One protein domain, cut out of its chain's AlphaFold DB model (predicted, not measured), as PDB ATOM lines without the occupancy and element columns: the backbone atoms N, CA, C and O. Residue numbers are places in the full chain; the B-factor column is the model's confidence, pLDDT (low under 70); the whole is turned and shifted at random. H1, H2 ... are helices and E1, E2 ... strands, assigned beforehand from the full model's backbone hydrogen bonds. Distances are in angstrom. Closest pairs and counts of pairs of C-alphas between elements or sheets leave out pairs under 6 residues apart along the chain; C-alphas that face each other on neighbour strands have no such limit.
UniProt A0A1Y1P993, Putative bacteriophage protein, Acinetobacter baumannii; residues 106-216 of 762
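What this domain is: This is residues 106 to 216 of the 762 residues of the protein "Putative bacteriophage protein" of Acinetobacter baumannii (UniProt A0A1Y1P993). This is a small closed barrel of six strands, with the hairpin of E3 and E4 running out beyond it as a long arm whose tip, at residues 150 to 153, lies at one end of the longest axis. E3, E5 and E7 bend sharply, and the five-residue helix H1 lies inside the barrel, over E3. The printed part has 111 residues with one named helix and seven named strands, which follow along the chain as E1, E2, E3, E4, E5, E6, H1, E7; round the ring run E1, E2, E6, E5, E3, E7 and back to E1, all antiparallel, with E4 paired onto E3. The class is mostly strand, and the whole is compact by its radius of gyration of the C-alphas, 14.7 A, yet elongated, spanning 52 by 32 by 20 A.

How they stand to each other: Start at residues 106 to 107, which pair antiparallel with residues 209 to 210 of E7, residues 203 to 214. Next comes the hairpin of E1, residues 109 to 113, and E2, residues 118 to 123, with N 112 and O 120 2.8 A apart. On the other side of E2 is E6, residues 179 to 186, where N 121 and O 182 are 2.9 A apart. E3, residues 133 to 149, bends by 79 degrees at residue 140; it pairs with E4, residues 154 to 161, as a hairpin, with N 145 and O 158 at 2.9 A. E5, residues 164 to 176, bends by 88 degrees at residue 167: before the bend look for N 166 and O 136 of E3, 2.8 A, and after it for N 174 and O 181 of E6, 2.9 A, in the hairpin of E5 and E6. H1, residues 194 to 198, has a height over the sheet of 8.5 A; its closest C-alpha pair with E4 is Arg 160 and Asn 195, 6.3 A. Its one O i to N i+4 pair is out of hydrogen-bond range, while 2 of 2 O i to N i+3 pairs are within it. E7 bends by 84 degrees at residue 206; N 205 and O 111 of E1 are 2.8 A apart, and N 210 and O 137 of E3 2.9 A.

Where its parts are: Find C-alpha 109 at (24.650, 46.497, -27.230), where E1 begins. E3 runs 38.7 A to C-alpha 149 at (34.620, 22.718, -48.127), and E4 returns over 22.6 A. E5 measures 27.6 A, E6 22.2 A and E7 27.0 A, ending at C-alpha 214 at (39.831, 44.847, -12.680).

The domain as a whole: The C-alphas farthest apart are those of Pro 152 and Asn 216, 54.4 A. The printed part has no cut and no long link. Mean pLDDT of the printed part is 88.7, and residues 149 to 152 are under 70.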
ATOM      1  N   ASN A 106      28.848  45.440 -16.778       89.25
ATOM      2  CA  ASN A 106      28.003  44.862 -17.811       89.25
ATOM      3  C   ASN A 106      28.004  45.768 -19.046       89.25
ATOM      4  O   ASN A 106      27.615  46.939 -18.983       89.25
ATOM      5  N   LEU A 107      28.425  45.215 -20.176       88.25
ATOM      6  CA  LEU A 107      28.308  45.848 -21.479       88.25
ATOM      7  C   LEU A 107      27.072  45.298 -22.190       88.25
ATOM      8  O   LEU A 107      26.851  44.089 -22.247       88.25
ATOM      9  N   SER A 108      26.270  46.201 -22.740       82.56
ATOM     10  CA  SER A 108      25.052  45.870 -23.476       82.56
ATOM     11  C   SER A 108      25.038  46.627 -24.796       82.56
ATOM     12  O   SER A 108      25.351  47.818 -24.810       82.56
ATOM     13  N   GLY A 109      24.660  45.948 -25.877       85.75
ATOM     14  CA  GLY A 109      24.650  46.497 -27.230       85.75
ATOM     15  C   GLY A 109      25.042  45.450 -28.273       85.75
ATOM     16  O   GLY A 109      24.891  44.252 -28.027       85.75
ATOM     17  N   SER A 110      25.506  45.897 -29.441       88.81
ATOM     18  CA  SER A 110      25.915  44.997 -30.529       88.81
ATOM     19  C   SER A 110      27.262  44.362 -30.200       88.81
ATOM     20  O   SER A 110      28.219  45.080 -29.904       88.81
ATOM     21  N   ILE A 111      27.339  43.029 -30.241       93.62
ATOM     22  CA  ILE A 111      28.562  42.263 -29.982       93.62
ATOM     23  C   ILE A 111      28.971  41.550 -31.266       93.62
ATOM     24  O   ILE A 111      28.169  40.861 -31.893       93.62
ATOM     25  N   MET A 112      30.239  41.674 -31.638       94.06
ATOM     26  CA  MET A 112      30.848  40.964 -32.753       94.06
ATOM     27  C   MET A 112      32.096  40.226 -32.276       94.06
ATOM     28  O   MET A 112      32.890  40.756 -31.505       94.06
ATOM     29  N   VAL A 113      32.290  39.006 -32.757       93.31
ATOM     30  CA  VAL A 113      33.530  38.236 -32.584       93.31
ATOM     31  C   VAL A 113      34.207  38.073 -33.934       93.31
ATOM     32  O   VAL A 113      33.518  38.027 -34.949       93.31
ATOM     33  N   ASN A 114      35.534  37.984 -33.978       92.50
ATOM     34  CA  ASN A 114      36.249  37.818 -35.246       92.50
ATOM     35  C   ASN A 114      37.381  36.785 -35.202       92.50
ATOM     36  O   ASN A 114      37.758  36.267 -34.148       92.50
ATOM     37  N   GLU A 115      37.942  36.496 -36.378       90.00
ATOM     38  CA  GLU A 115      39.041  35.541 -36.563       90.00
ATOM     39  C   GLU A 115      40.303  35.892 -35.758       90.00
ATOM     40  O   GLU A 115      40.995  34.993 -35.279       90.00
ATOM     41  N   ASN A 116      40.525  37.187 -35.497       89.50
ATOM     42  CA  ASN A 116      41.619  37.716 -34.674       89.50
ATOM     43  C   ASN A 116      41.392  37.534 -33.164       89.50
ATOM     44  O   ASN A 116      42.143  38.083 -32.358       89.50
ATOM     45  N   LYS A 117      40.364  36.772 -32.770       89.75
ATOM     46  CA  LYS A 117      40.030  36.459 -31.373       89.75
ATOM     47  C   LYS A 117      39.709  37.708 -30.548       89.75
ATOM     48  O   LYS A 117      39.978  37.767 -29.347       89.75
ATOM     49  N   MET A 118      39.125  38.711 -31.200       92.25
ATOM     50  CA  MET A 118      38.643  39.921 -30.548       92.25
ATOM     51  C   MET A 118      37.135  39.856 -30.342       92.25
ATOM     52  O   MET A 118      36.410  39.280 -31.154       92.25
ATOM     53  N   VAL A 119      36.682  40.488 -29.263       94.25
ATOM     54  CA  VAL A 119      35.275  40.780 -29.000       94.25
ATOM     55  C   VAL A 119      35.095  42.282 -29.133       94.25
ATOM     56  O   VAL A 119      35.689  43.058 -28.387       94.25
ATOM     57  N   ILE A 120      34.299  42.688 -30.109       94.38
ATOM     58  CA  ILE A 120      33.997  44.079 -30.412       94.38
ATOM     59  C   ILE A 120      32.597  44.372 -29.884       94.38
ATOM     60  O   ILE A 120      31.660  43.643 -30.208       94.38
ATOM     61  N   ILE A 121      32.454  45.404 -29.054       93.88
ATOM     62  CA  ILE A 121      31.180  45.765 -28.431       93.88
ATOM     63  C   ILE A 121      30.910  47.253 -28.620       93.88
ATOM     64  O   ILE A 121      31.665  48.097 -28.135       93.88
ATOM     65  N   GLU A 122      29.791  47.572 -29.258       93.31
ATOM     66  CA  GLU A 122      29.238  48.925 -29.278       93.31
ATOM     67  C   GLU A 122      28.246  49.062 -28.121       93.31
ATOM     68  O   GLU A 122      27.231  48.372 -28.088       93.31
ATOM     69  N   SER A 123      28.546  49.925 -27.147       92.25
ATOM     70  CA  SER A 123      27.778  50.063 -25.903       92.25
ATOM     71  C   SER A 123      27.566  51.530 -25.539       92.25
ATOM     72  O   SER A 123      28.438  52.371 -25.752       92.25
ATOM     73  N   SER A 124      26.423  51.856 -24.932       90.56
ATOM     74  CA  SER A 124      26.182  53.184 -24.348       90.56
ATOM     75  C   SER A 124      26.908  53.390 -23.011       90.56
ATOM     76  O   SER A 124      27.018  54.521 -22.538       90.56
ATOM     77  N   THR A 125      27.386  52.314 -22.378       90.00
ATOM     78  CA  THR A 125      28.057  52.359 -21.073       90.00
ATOM     79  C   THR A 125      29.462  52.935 -21.212       90.00
ATOM     80  O   THR A 125      30.306  52.358 -21.893       90.00
ATOM     81  N   ASN A 126      29.732  54.048 -20.525       89.75
ATOM     82  CA  ASN A 126      31.073  54.614 -20.432       89.75
ATOM     83  C   ASN A 126      31.923  53.842 -19.411       89.75
ATOM     84  O   ASN A 126      31.563  53.762 -18.241       89.75
ATOM     85  N   ILE A 127      33.083  53.350 -19.840       88.12
ATOM     86  CA  ILE A 127      34.105  52.749 -18.973       88.12
ATOM     87  C   ILE A 127      35.327  53.655 -18.938       88.12
ATOM     88  O   ILE A 127      35.924  53.946 -19.983       88.12
ATOM     89  N   ASP A 128      35.720  54.055 -17.736       81.62
ATOM     90  CA  ASP A 128      36.963  54.773 -17.492       81.62
ATOM     91  C   ASP A 128      38.111  53.769 -17.314       81.62
ATOM     92  O   ASP A 128      37.989  52.785 -16.588       81.62
ATOM     93  N   ASN A 129      39.231  53.997 -18.010       84.62
ATOM     94  CA  ASN A 129      40.407  53.112 -18.021       84.62
ATOM     95  C   ASN A 129      40.090  51.617 -18.285       84.62
ATOM     96  O   ASN A 129      40.474  50.751 -17.496       84.62
ATOM     97  N   PRO A 130      39.450  51.271 -19.420       87.12
ATOM     98  CA  PRO A 130      38.992  49.904 -19.695       87.12
ATOM     99  C   PRO A 130      40.125  48.864 -19.758       87.12
ATOM    100  O   PRO A 130      39.894  47.686 -19.509       87.12
ATOM    101  N   ASN A 131      41.368  49.291 -20.001       87.44
ATOM    102  CA  ASN A 131      42.550  48.423 -19.988       87.44
ATOM    103  C   ASN A 131      42.878  47.799 -18.620       87.44
ATOM    104  O   ASN A 131      43.702  46.882 -18.560       87.44
ATOM    105  N   LEU A 132      42.277  48.285 -17.530       87.31
ATOM    106  CA  LEU A 132      42.456  47.706 -16.197       87.31
ATOM    107  C   LEU A 132      41.644  46.418 -16.004       87.31
ATOM    108  O   LEU A 132      41.977  45.629 -15.127       87.31
ATOM    109  N   PHE A 133      40.627  46.158 -16.828       89.69
ATOM    110  CA  PHE A 133      39.883  44.899 -16.802       89.69
ATOM    111  C   PHE A 133      40.673  43.808 -17.523       89.69
ATOM    112  O   PHE A 133      41.019  43.944 -18.698       89.69
ATOM    113  N   LYS A 134      40.992  42.726 -16.805       91.12
ATOM    114  CA  LYS A 134      41.778  41.593 -17.328       91.12
ATOM    115  C   LYS A 134      40.942  40.343 -17.578       91.12
ATOM    116  O   LYS A 134      41.490  39.316 -17.981       91.12
ATOM    117  N   GLY A 135      39.634  40.417 -17.362       90.38
ATOM    118  CA  GLY A 135      38.703  39.342 -17.651       90.38
ATOM    119  C   GLY A 135      37.487  39.820 -18.435       90.38
ATOM    120  O   GLY A 135      37.016  40.940 -18.248       90.38
ATOM    121  N   LEU A 136      36.990  38.955 -19.315       93.88
ATOM    122  CA  LEU A 136      35.715  39.122 -20.004       93.88
ATOM    123  C   LEU A 136      34.909  37.837 -19.845       93.88
ATOM    124  O   LEU A 136      35.342  36.774 -20.294       93.88
ATOM    125  N   GLN A 137      33.733  37.940 -19.241       94.06
ATOM    126  CA  GLN A 137      32.755  36.866 -19.214       94.06
ATOM    127  C   GLN A 137      31.790  37.028 -20.386       94.06
ATOM    128  O   GLN A 137      31.169  38.080 -20.526       94.06
ATOM    129  N   LEU A 138      31.640  35.975 -21.186       93.00
ATOM    130  CA  LEU A 138      30.592  35.865 -22.195       93.00
ATOM    131  C   LEU A 138      29.605  34.769 -21.803       93.00
ATOM    132  O   LEU A 138      30.015  33.651 -21.485       93.00
ATOM    133  N   THR A 139      28.310  35.075 -21.850       91.25
ATOM    134  CA  THR A 139      27.228  34.124 -21.563       91.25
ATOM    135  C   THR A 139      26.232  34.060 -22.716       91.25
ATOM    136  O   THR A 139      25.771  35.086 -23.211       91.25
ATOM    137  N   GLY A 140      25.893  32.845 -23.152       88.81
ATOM    138  CA  GLY A 140      24.946  32.620 -24.248       88.81
ATOM    139  C   GLY A 140      25.468  33.037 -25.625       88.81
ATOM    140  O   GLY A 140      24.664  33.333 -26.500       88.81
ATOM    141  N   ALA A 141      26.789  33.075 -25.815       90.88
ATOM    142  CA  ALA A 141      27.450  33.544 -27.031       90.88
ATOM    143  C   ALA A 141      27.411  32.502 -28.163       90.88
ATOM    144  O   ALA A 141      28.433  31.906 -28.507       90.88
ATOM    145  N   LEU A 142      26.231  32.279 -28.739       91.62
ATOM    146  CA  LEU A 142      26.057  31.386 -29.885       91.62
ATOM    147  C   LEU A 142      26.467  32.078 -31.191       91.62
ATOM    148  O   LEU A 142      26.098  33.227 -31.436       91.62
ATOM    149  N   VAL A 143      27.207  31.361 -32.034       91.44
ATOM    150  CA  VAL A 143      27.650  31.814 -33.355       91.44
ATOM    151  C   VAL A 143      27.419  30.730 -34.402       91.44
ATOM    152  O   VAL A 143      27.755  29.570 -34.179       91.44
ATOM    153  N   ASP A 144      26.886  31.109 -35.557       90.62
ATOM    154  CA  ASP A 144      26.722  30.227 -36.711       90.62
ATOM    155  C   ASP A 144      27.934  30.375 -37.635       90.62
ATOM    156  O   ASP A 144      28.038  31.333 -38.396       90.62
ATOM    157  N   VAL A 145      28.894  29.452 -37.523       87.25
ATOM    158  CA  VAL A 145      30.138  29.487 -38.306       87.25
ATOM    159  C   VAL A 145      29.908  28.839 -39.664       87.25
ATOM    160  O   VAL A 145      29.526  27.670 -39.731       87.25
ATOM    161  N   GLU A 146      30.204  29.566 -40.736       85.62
ATOM    162  CA  GLU A 146      30.141  29.051 -42.102       85.62
ATOM    163  C   GLU A 146      31.516  28.532 -42.546       85.62
ATOM    164  O   GLU A 146      32.510  29.265 -42.584       85.62
ATOM    165  N   THR A 147      31.590  27.250 -42.903       79.94
ATOM    166  CA  THR A 147      32.777  26.622 -43.496       79.94
ATOM    167  C   THR A 147      32.472  26.191 -44.921       79.94
ATOM    168  O   THR A 147      31.504  25.478 -45.159       79.94
ATOM    169  N   THR A 148      33.300  26.620 -45.876       75.75
ATOM    170  CA  THR A 148      33.192  26.171 -47.269       75.75
ATOM    171  C   THR A 148      34.220  25.079 -47.524       75.75
ATOM    172  O   THR A 148      35.423  25.342 -47.474       75.75
ATOM    173  N   THR A 149      33.761  23.861 -47.789       62.84
ATOM    174  CA  THR A 149      34.620  22.718 -48.127       62.84
ATOM    175  C   THR A 149      34.173  22.107 -49.455       62.84
ATOM    176  O   THR A 149      32.989  22.121 -49.772       62.84
ATOM    177  N   GLU A 150      35.136  21.574 -50.216       64.75
ATOM    178  CA  GLU A 150      34.997  20.941 -51.546       64.75
ATOM    179  C   GLU A 150      34.988  21.856 -52.789       64.75
ATOM    180  O   GLU A 150      34.883  23.081 -52.731       64.75
ATOM    181  N   THR A 151      35.210  21.222 -53.948       55.59
ATOM    182  CA  THR A 151      35.127  21.809 -55.294       55.59
ATOM    183  C   THR A 151      34.110  20.983 -56.095       55.59
ATOM    184  O   THR A 151      34.427  19.840 -56.431       55.59
ATOM    185  N   PRO A 152      32.912  21.499 -56.435       62.56
ATOM    186  CA  PRO A 152      32.399  22.858 -56.218       62.56
ATOM    187  C   PRO A 152      32.069  23.173 -54.740       62.56
ATOM    188  O   PRO A 152      31.813  22.250 -53.976       62.56
ATOM    189  N   PRO A 153      32.085  24.460 -54.335       73.19
ATOM    190  CA  PRO A 153      31.974  24.864 -52.932       73.19
ATOM    191  C   PRO A 153      30.604  24.533 -52.329       73.19
ATOM    192  O   PRO A 153      29.576  24.979 -52.844       73.19
ATOM    193  N   VAL A 154      30.602  23.807 -51.209       73.69
ATOM    194  CA  VAL A 154      29.439  23.620 -50.331       73.69
ATOM    195  C   VAL A 154      29.680  24.413 -49.048       73.69
ATOM    196  O   VAL A 154      30.708  24.233 -48.396       73.69
ATOM    197  N   THR A 155      28.759  25.314 -48.699       78.81
ATOM    198  CA  THR A 155      28.792  26.065 -47.437       78.81
ATOM    199  C   THR A 155      28.001  25.306 -46.378       78.81
ATOM    200  O   THR A 155      26.793  25.127 -46.515       78.81
ATOM    201  N   GLU A 156      28.680  24.865 -45.323       80.75
ATOM    202  CA  GLU A 156      28.061  24.275 -44.138       80.75
ATOM    203  C   GLU A 156      28.033  25.295 -42.998       80.75
ATOM    204  O   GLU A 156      29.069  25.859 -42.639       80.75
ATOM    205  N   THR A 157      26.857  25.507 -42.407       86.50
ATOM    206  CA  THR A 157      26.667  26.373 -41.236       86.50
ATOM    207  C   THR A 157      26.615  25.520 -39.972       86.50
ATOM    208  O   THR A 157      25.765  24.640 -39.845       86.50
ATOM    209  N   ASN A 158      27.507  25.786 -39.021       86.81
ATOM    210  CA  ASN A 158      27.594  25.066 -37.754       86.81
ATOM    211  C   ASN A 158      27.455  26.028 -36.569       86.81
ATOM    212  O   ASN A 158      28.347  26.844 -36.327       86.81
ATOM    213  N   THR A 159      26.388  25.881 -35.783       90.81
ATOM    214  CA  THR A 159      26.204  26.637 -34.537       90.81
ATOM    215  C   THR A 159      27.207  26.187 -33.473       90.81
ATOM    216  O   THR A 159      27.342  24.997 -33.173       90.81
ATOM    217  N   ARG A 160      27.915  27.139 -32.869       90.19
ATOM    218  CA  ARG A 160      28.920  26.929 -31.823       90.19
ATOM    219  C   ARG A 160      28.656  27.865 -30.650       90.19
ATOM    220  O   ARG A 160      28.276  29.011 -30.846       90.19
ATOM    221  N   ASP A 161      28.908  27.390 -29.435       93.44
ATOM    222  CA  ASP A 161      28.858  28.218 -28.228       93.44
ATOM    223  C   ASP A 161      30.264  28.714 -27.875       93.44
ATOM    224  O   ASP A 161      31.168  27.909 -27.629       93.44
ATOM    225  N   LEU A 162      30.444  30.034 -27.863       93.06
ATOM    226  CA  LEU A 162      31.683  30.732 -27.513       93.06
ATOM    227  C   LEU A 162      31.702  31.242 -26.066       93.06
ATOM    228  O   LEU A 162      32.640  31.946 -25.686       93.06
ATOM    229  N   SER A 163      30.702  30.904 -25.251       94.44
ATOM    230  CA  SER A 163      30.611  31.329 -23.851       94.44
ATOM    231  C   SER A 163      31.824  30.879 -23.031       94.44
ATOM    232  O   SER A 163      32.447  29.849 -23.305       94.44
ATOM    233  N   GLY A 164      32.162  31.655 -22.005       91.56
ATOM    234  CA  GLY A 164      33.297  31.371 -21.131       91.56
ATOM    235  C   GLY A 164      33.814  32.600 -20.387       91.56
ATOM    236  O   GLY A 164      33.331  33.715 -20.576       91.56
ATOM    237  N   GLN A 165      34.812  32.378 -19.531       93.25
ATOM    238  CA  GLN A 165      35.537  33.423 -18.806       93.25
ATOM    239  C   GLN A 165      36.938  33.572 -19.404       93.25
ATOM    240  O   GLN A 165      37.827  32.758 -19.144       93.25
ATOM    241  N   PHE A 166      37.146  34.621 -20.189       93.50
ATOM    242  CA  PHE A 166      38.358  34.817 -20.979       93.50
ATOM    243  C   PHE A 166      39.328  35.795 -20.320       93.50
ATOM    244  O   PHE A 166      38.933  36.660 -19.538       93.50
ATOM    245  N   ILE A 167      40.614  35.643 -20.636       90.62
ATOM    246  CA  ILE A 167      41.674  36.568 -20.223       90.62
ATOM    247  C   ILE A 167      41.764  37.681 -21.267       90.62
ATOM    248  O   ILE A 167      41.896  37.395 -22.455       90.62
ATOM    249  N   VAL A 168      41.736  38.935 -20.825       93.69
ATOM    250  CA  VAL A 168      41.819  40.121 -21.686       93.69
ATOM    251  C   VAL A 168      43.256  40.638 -21.713       93.69
ATOM    252  O   VAL A 168      43.822  40.976 -20.671       93.69
ATOM    253  N   SER A 169      43.855  40.709 -22.902       89.44
ATOM    254  CA  SER A 169      45.206  41.255 -23.101       89.44
ATOM    255  C   SER A 169      45.206  42.767 -23.331       89.44
ATOM    256  O   SER A 169      46.179  43.432 -22.979       89.44
ATOM    257  N   GLY A 170      44.117  43.324 -23.863       90.50
ATOM    258  CA  GLY A 170      43.959  44.760 -24.076       90.50
ATOM    259  C   GLY A 170      42.520  45.138 -24.408       90.50
ATOM    260  O   GLY A 170      41.764  44.320 -24.929       90.50
ATOM    261  N   VAL A 171      42.157  46.380 -24.089       92.75
ATOM    262  CA  VAL A 171      40.880  46.989 -24.460       92.75
ATOM    263  C   VAL A 171      41.129  48.364 -25.068       92.75
ATOM    264  O   VAL A 171      41.606  49.280 -24.390       92.75
ATOM    265  N   THR A 172      40.762  48.532 -26.332       93.19
ATOM    266  CA  THR A 172      40.757  49.837 -27.002       93.19
ATOM    267  C   THR A 172      39.353  50.418 -26.938       93.19
ATOM    268  O   THR A 172      38.384  49.740 -27.262       93.19
ATOM    269  N   LYS A 173      39.230  51.678 -26.513       93.69
ATOM    270  CA  LYS A 173      37.957  52.407 -26.465       93.69
ATOM    271  C   LYS A 173      38.011  53.589 -27.418       93.69
ATOM    272  O   LYS A 173      38.906  54.426 -27.303       93.69
ATOM    273  N   THR A 174      37.019  53.697 -28.292       93.38
ATOM    274  CA  THR A 174      36.818  54.857 -29.171       93.38
ATOM    275  C   THR A 174      35.405  55.409 -29.000       93.38
ATOM    276  O   THR A 174      34.472  54.678 -28.674       93.38
ATOM    277  N   VAL A 175      35.248  56.727 -29.129       90.94
ATOM    278  CA  VAL A 175      33.937  57.383 -29.004       90.94
ATOM    279  C   VAL A 175      33.263  57.377 -30.372       90.94
ATOM    280  O   VAL A 175      33.863  57.828 -31.346       90.94
ATOM    281  N   ILE A 176      32.024  56.891 -30.436       91.25
ATOM    282  CA  ILE A 176      31.209  56.845 -31.658       91.25
ATOM    283  C   ILE A 176      29.928  57.667 -31.479       91.25
ATOM    284  O   ILE A 176      29.562  58.057 -30.368       91.25
ATOM    285  N   THR A 177      29.219  57.950 -32.574       85.25
ATOM    286  CA  THR A 177      27.933  58.660 -32.493       85.25
ATOM    287  C   THR A 177      26.904  57.756 -31.811       85.25
ATOM    288  O   THR A 177      26.485  56.765 -32.394       85.25
ATOM    289  N   GLY A 178      26.503  58.094 -30.582       81.38
ATOM    290  CA  GLY A 178      25.518  57.330 -29.804       81.38
ATOM    291  C   GLY A 178      26.090  56.389 -28.735       81.38
ATOM    292  O   GLY A 178      25.305  55.731 -28.058       81.38
ATOM    293  N   GLY A 179      27.414  56.342 -28.526       91.06
ATOM    294  CA  GLY A 179      28.017  55.510 -27.477       91.06
ATOM    295  C   GLY A 179      29.534  55.351 -27.595       91.06
ATOM    296  O   GLY A 179      30.253  56.261 -28.013       91.06
ATOM    297  N   PHE A 180      30.021  54.173 -27.219       94.00
ATOM    298  CA  PHE A 180      31.433  53.806 -27.210       94.00
ATOM    299  C   PHE A 180      31.643  52.487 -27.950       94.00
ATOM    300  O   PHE A 180      30.863  51.550 -27.799       94.00
ATOM    301  N   HIS A 181      32.728  52.416 -28.717       93.75
ATOM    302  CA  HIS A 181      33.188  51.215 -29.404       93.75
ATOM    303  C   HIS A 181      34.378  50.626 -28.647       93.75
ATOM    304  O   HIS A 181      35.409  51.290 -28.486       93.75
ATOM    305  N   TYR A 182      34.206  49.399 -28.158       95.38
ATOM    306  CA  TYR A 182      35.192  48.647 -27.392       95.38
ATOM    307  C   TYR A 182      35.747  47.495 -28.218       95.38
ATOM    308  O   TYR A 182      34.999  46.607 -28.605       95.38
ATOM    309  N   GLU A 183      37.061  47.460 -28.413       94.19
ATOM    310  CA  GLU A 183      37.761  46.316 -28.999       94.19
ATOM    311  C   GLU A 183      38.516  45.591 -27.892       94.19
ATOM    312  O   GLU A 183      39.490  46.114 -27.347       94.19
ATOM    313  N   ILE A 184      38.039  44.404 -27.525       95.25
ATOM    314  CA  ILE A 184      38.576  43.598 -26.431       95.25
ATOM    315  C   ILE A 184      39.371  42.445 -27.037       95.25
ATOM    316  O   ILE A 184      38.809  41.540 -27.656       95.25
ATOM    317  N   THR A 185      40.688  42.458 -26.859       93.88
ATOM    318  CA  THR A 185      41.569  41.390 -27.337       93.88
ATOM    319  C   THR A 185      41.665  40.286 -26.289       93.88
ATOM    320  O   THR A 185      42.025  40.549 -25.135       93.88
ATOM    321  N   LEU A 186      41.357  39.045 -26.678       93.62
ATOM    322  CA  LEU A 186      41.443  37.880 -25.797       93.62
ATOM    323  C   LEU A 186      42.804  37.187 -25.921       93.62
ATOM    324  O   LEU A 186      43.353  37.040 -27.010       93.62
ATOM    325  N   SER A 187      43.337  36.703 -24.800       92.75
ATOM    326  CA  SER A 187      44.564  35.904 -24.765       92.75
ATOM    327  C   SER A 187      44.235  34.413 -24.807       92.75
ATOM    328  O   SER A 187      43.710  33.869 -23.835       92.75
ATOM    329  N   ASN A 188      44.576  33.751 -25.919       90.00
ATOM    330  CA  ASN A 188      44.398  32.308 -26.156       90.00
ATOM    331  C   ASN A 188      43.001  31.768 -25.751       90.00
ATOM    332  O   ASN A 188      42.922  30.828 -24.945       90.00
ATOM    333  N   PRO A 189      41.886  32.357 -26.227       91.12
ATOM    334  CA  PRO A 189      40.544  31.974 -25.779       91.12
ATOM    335  C   PRO A 189      40.187  30.511 -26.071       91.12
ATOM    336  O   PRO A 189      39.402  29.916 -25.337       91.12
ATOM    337  N   GLU A 190      40.814  29.889 -27.067       90.81
ATOM    338  CA  GLU A 190      40.660  28.471 -27.393       90.81
ATOM    339  C   GLU A 190      41.073  27.520 -26.261       90.81
ATOM    340  O   GLU A 190      40.546  26.411 -26.178       90.81
ATOM    341  N   LYS A 191      41.954  27.954 -25.346       89.81
ATOM    342  CA  LYS A 191      42.285  27.181 -24.135       89.81
ATOM    343  C   LYS A 191      41.139  27.147 -23.128       89.81
ATOM    344  O   LYS A 191      41.060  26.211 -22.340       89.81
ATOM    345  N   VAL A 192      40.292  28.174 -23.128       89.88
ATOM    346  CA  VAL A 192      39.111  28.263 -22.259       89.88
ATOM    347  C   VAL A 192      37.917  27.587 -22.929       89.88
ATOM    348  O   VAL A 192      37.198  26.835 -22.281       89.88
ATOM    349  N   ASN A 193      37.718  27.819 -24.227       91.38
ATOM    350  CA  ASN A 193      36.663  27.183 -25.003       91.38
ATOM    351  C   ASN A 193      37.167  26.868 -26.417       91.38
ATOM    352  O   ASN A 193      37.362  27.760 -27.243       91.38
ATOM    353  N   ALA A 194      37.322  25.574 -26.709       90.94
ATOM    354  CA  ALA A 194      37.875  25.082 -27.966       90.94
ATOM    355  C   ALA A 194      37.080  25.524 -29.209       90.94
ATOM    356  O   ALA A 194      37.636  25.516 -30.304       90.94
ATOM    357  N   ASN A 195      35.814  25.938 -29.081       92.19
ATOM    358  CA  ASN A 195      35.027  26.418 -30.218       92.19
ATOM    359  C   ASN A 195      35.585  27.711 -30.832       92.19
ATOM    360  O   ASN A 195      35.373  27.962 -32.019       92.19
ATOM    361  N   TRP A 196      36.368  28.486 -30.073       92.25
ATOM    362  CA  TRP A 196      37.045  29.681 -30.580       92.25
ATOM    363  C   TRP A 196      38.008  29.389 -31.733       92.25
ATOM    364  O   TRP A 196      38.253  30.284 -32.542       92.25
ATOM    365  N   GLN A 197      38.515  28.157 -31.871       90.56
ATOM    366  CA  GLN A 197      39.386  27.776 -32.990       90.56
ATOM    367  C   GLN A 197      38.671  27.834 -34.352       90.56
ATOM    368  O   GLN A 197      39.328  28.042 -35.366       90.56
ATOM    369  N   TYR A 198      37.340  27.700 -34.370       89.69
ATOM    370  CA  TYR A 198      36.542  27.658 -35.600       89.69
ATOM    371  C   TYR A 198      36.083  29.040 -36.079       89.69
ATOM    372  O   TYR A 198      35.603  29.158 -37.199       89.69
ATOM    373  N   VAL A 199      36.243  30.095 -35.271       89.69
ATOM    374  CA  VAL A 199      35.908  31.467 -35.686       89.69
ATOM    375  C   VAL A 199      36.880  31.906 -36.785       89.69
ATOM    376  O   VAL A 199      38.057  32.149 -36.504       89.69
ATOM    377  N   ASN A 200      36.371  31.977 -38.017       89.19
ATOM    378  CA  ASN A 200      37.111  32.175 -39.274       89.19
ATOM    379  C   ASN A 200      36.724  33.459 -40.037       89.19
ATOM    380  O   ASN A 200      37.218  33.693 -41.131       89.19
ATOM    381  N   ASN A 201      35.793  34.246 -39.502       90.00
ATOM    382  CA  ASN A 201      35.350  35.526 -40.045       90.00
ATOM    383  C   ASN A 201      34.784  36.372 -38.891       90.00
ATOM    384  O   ASN A 201      34.839  35.959 -37.728       90.00
ATOM    385  N   SER A 202      34.258  37.555 -39.192       92.19
ATOM    386  CA  SER A 202      33.544  38.398 -38.236       92.19
ATOM    387  C   SER A 202      32.065  38.020 -38.173       92.19
ATOM    388  O   SER A 202      31.382  38.030 -39.194       92.19
ATOM    389  N   TYR A 203      31.566  37.730 -36.974       91.56
ATOM    390  CA  TYR A 203      30.185  37.325 -36.726       91.56
ATOM    391  C   TYR A 203      29.560  38.197 -35.641       91.56
ATOM    392  O   TYR A 203      30.113  38.325 -34.547       91.56
ATOM    393  N   THR A 204      28.396  38.777 -35.925       92.19
ATOM    394  CA  THR A 204      27.575  39.446 -34.910       92.19
ATOM    395  C   THR A 204      26.817  38.395 -34.108       92.19
ATOM    396  O   THR A 204      26.155  37.535 -34.684       92.19
ATOM    397  N   ILE A 205      26.906  38.469 -32.783       91.25
ATOM    398  CA  ILE A 205      26.319  37.501 -31.855       91.25
ATOM    399  C   ILE A 205      25.447  38.201 -30.815       91.25
ATOM    400  O   ILE A 205      25.613  39.385 -30.525       91.25
ATOM    401  N   THR A 206      24.533  37.444 -30.209       89.56
ATOM    402  CA  THR A 206      23.836  37.869 -28.988       89.56
ATOM    403  C   THR A 206      24.494  37.184 -27.800       89.56
ATOM    404  O   THR A 206      24.557  35.961 -27.769       89.56
ATOM    405  N   ALA A 207      24.992  37.953 -26.833       91.12
ATOM    406  CA  ALA A 207      25.590  37.428 -25.609       91.12
ATOM    407  C   ALA A 207      25.454  38.433 -24.461       91.12
ATOM    408  O   ALA A 207      25.368  39.640 -24.686       91.12
ATOM    409  N   GLY A 208      25.486  37.947 -23.221       90.38
ATOM    410  CA  GLY A 208      25.837  38.786 -22.079       90.38
ATOM    411  C   GLY A 208      27.350  38.987 -22.044       90.38
ATOM    412  O   GLY A 208      28.085  38.008 -22.152       90.38
ATOM    413  N   ALA A 209      27.814  40.230 -21.902       92.75
ATOM    414  CA  ALA A 209      29.234  40.559 -21.804       92.75
ATOM    415  C   ALA A 209      29.531  41.328 -20.515       92.75
ATOM    416  O   ALA A 209      28.992  42.413 -20.291       92.75
ATOM    417  N   VAL A 210      30.411  40.777 -19.679       93.44
ATOM    418  CA  VAL A 210      30.812  41.388 -18.404       93.44
ATOM    419  C   VAL A 210      32.325  41.537 -18.365       93.44
ATOM    420  O   VAL A 210      33.046  40.539 -18.359       93.44
ATOM    421  N   LEU A 211      32.820  42.775 -18.333       90.69
ATOM    422  CA  LEU A 211      34.226  43.042 -18.038       90.69
ATOM    423  C   LEU A 211      34.432  42.939 -16.528       90.69
ATOM    424  O   LEU A 211      33.796  43.653 -15.756       90.69
ATOM    425  N   ASN A 212      35.333  42.050 -16.121       86.62
ATOM    426  CA  ASN A 212      35.626  41.749 -14.725       86.62
ATOM    427  C   ASN A 212      37.140  41.651 -14.488       86.62
ATOM    428  O   ASN A 212      37.955  41.955 -15.369       86.62
ATOM    429  N   ARG A 213      37.537  41.258 -13.270       82.56
ATOM    430  CA  ARG A 213      38.952  41.149 -12.858       82.56
ATOM    431  C   ARG A 213      39.716  42.452 -13.109       82.56
ATOM    432  O   ARG A 213      40.757  42.465 -13.771       82.56
ATOM    433  N   ASN A 214      39.157  43.559 -12.627       85.19
ATOM    434  CA  ASN A 214      39.831  44.847 -12.680       85.19
ATOM    435  C   ASN A 214      41.097  44.811 -11.807       85.19
ATOM    436  O   ASN A 214      41.053  44.337 -10.674       85.19
ATOM    437  N   THR A 215      42.225  45.323 -12.301       81.69
ATOM    438  CA  THR A 215      43.487  45.348 -11.539       81.69
ATOM    439  C   THR A 215      43.410  46.180 -10.257       81.69
ATOM    440  O   THR A 215      44.202  45.950  -9.348       81.69
ATOM    441  N   ASN A 216      42.453  47.108 -10.168       81.50
ATOM    442  CA  ASN A 216      42.209  47.940  -8.990       81.50
ATOM    443  C   ASN A 216      41.117  47.369  -8.067       81.50
ATOM    444  O   ASN A 216      40.776  48.014  -7.077       81.50
TER     445      ASN A 216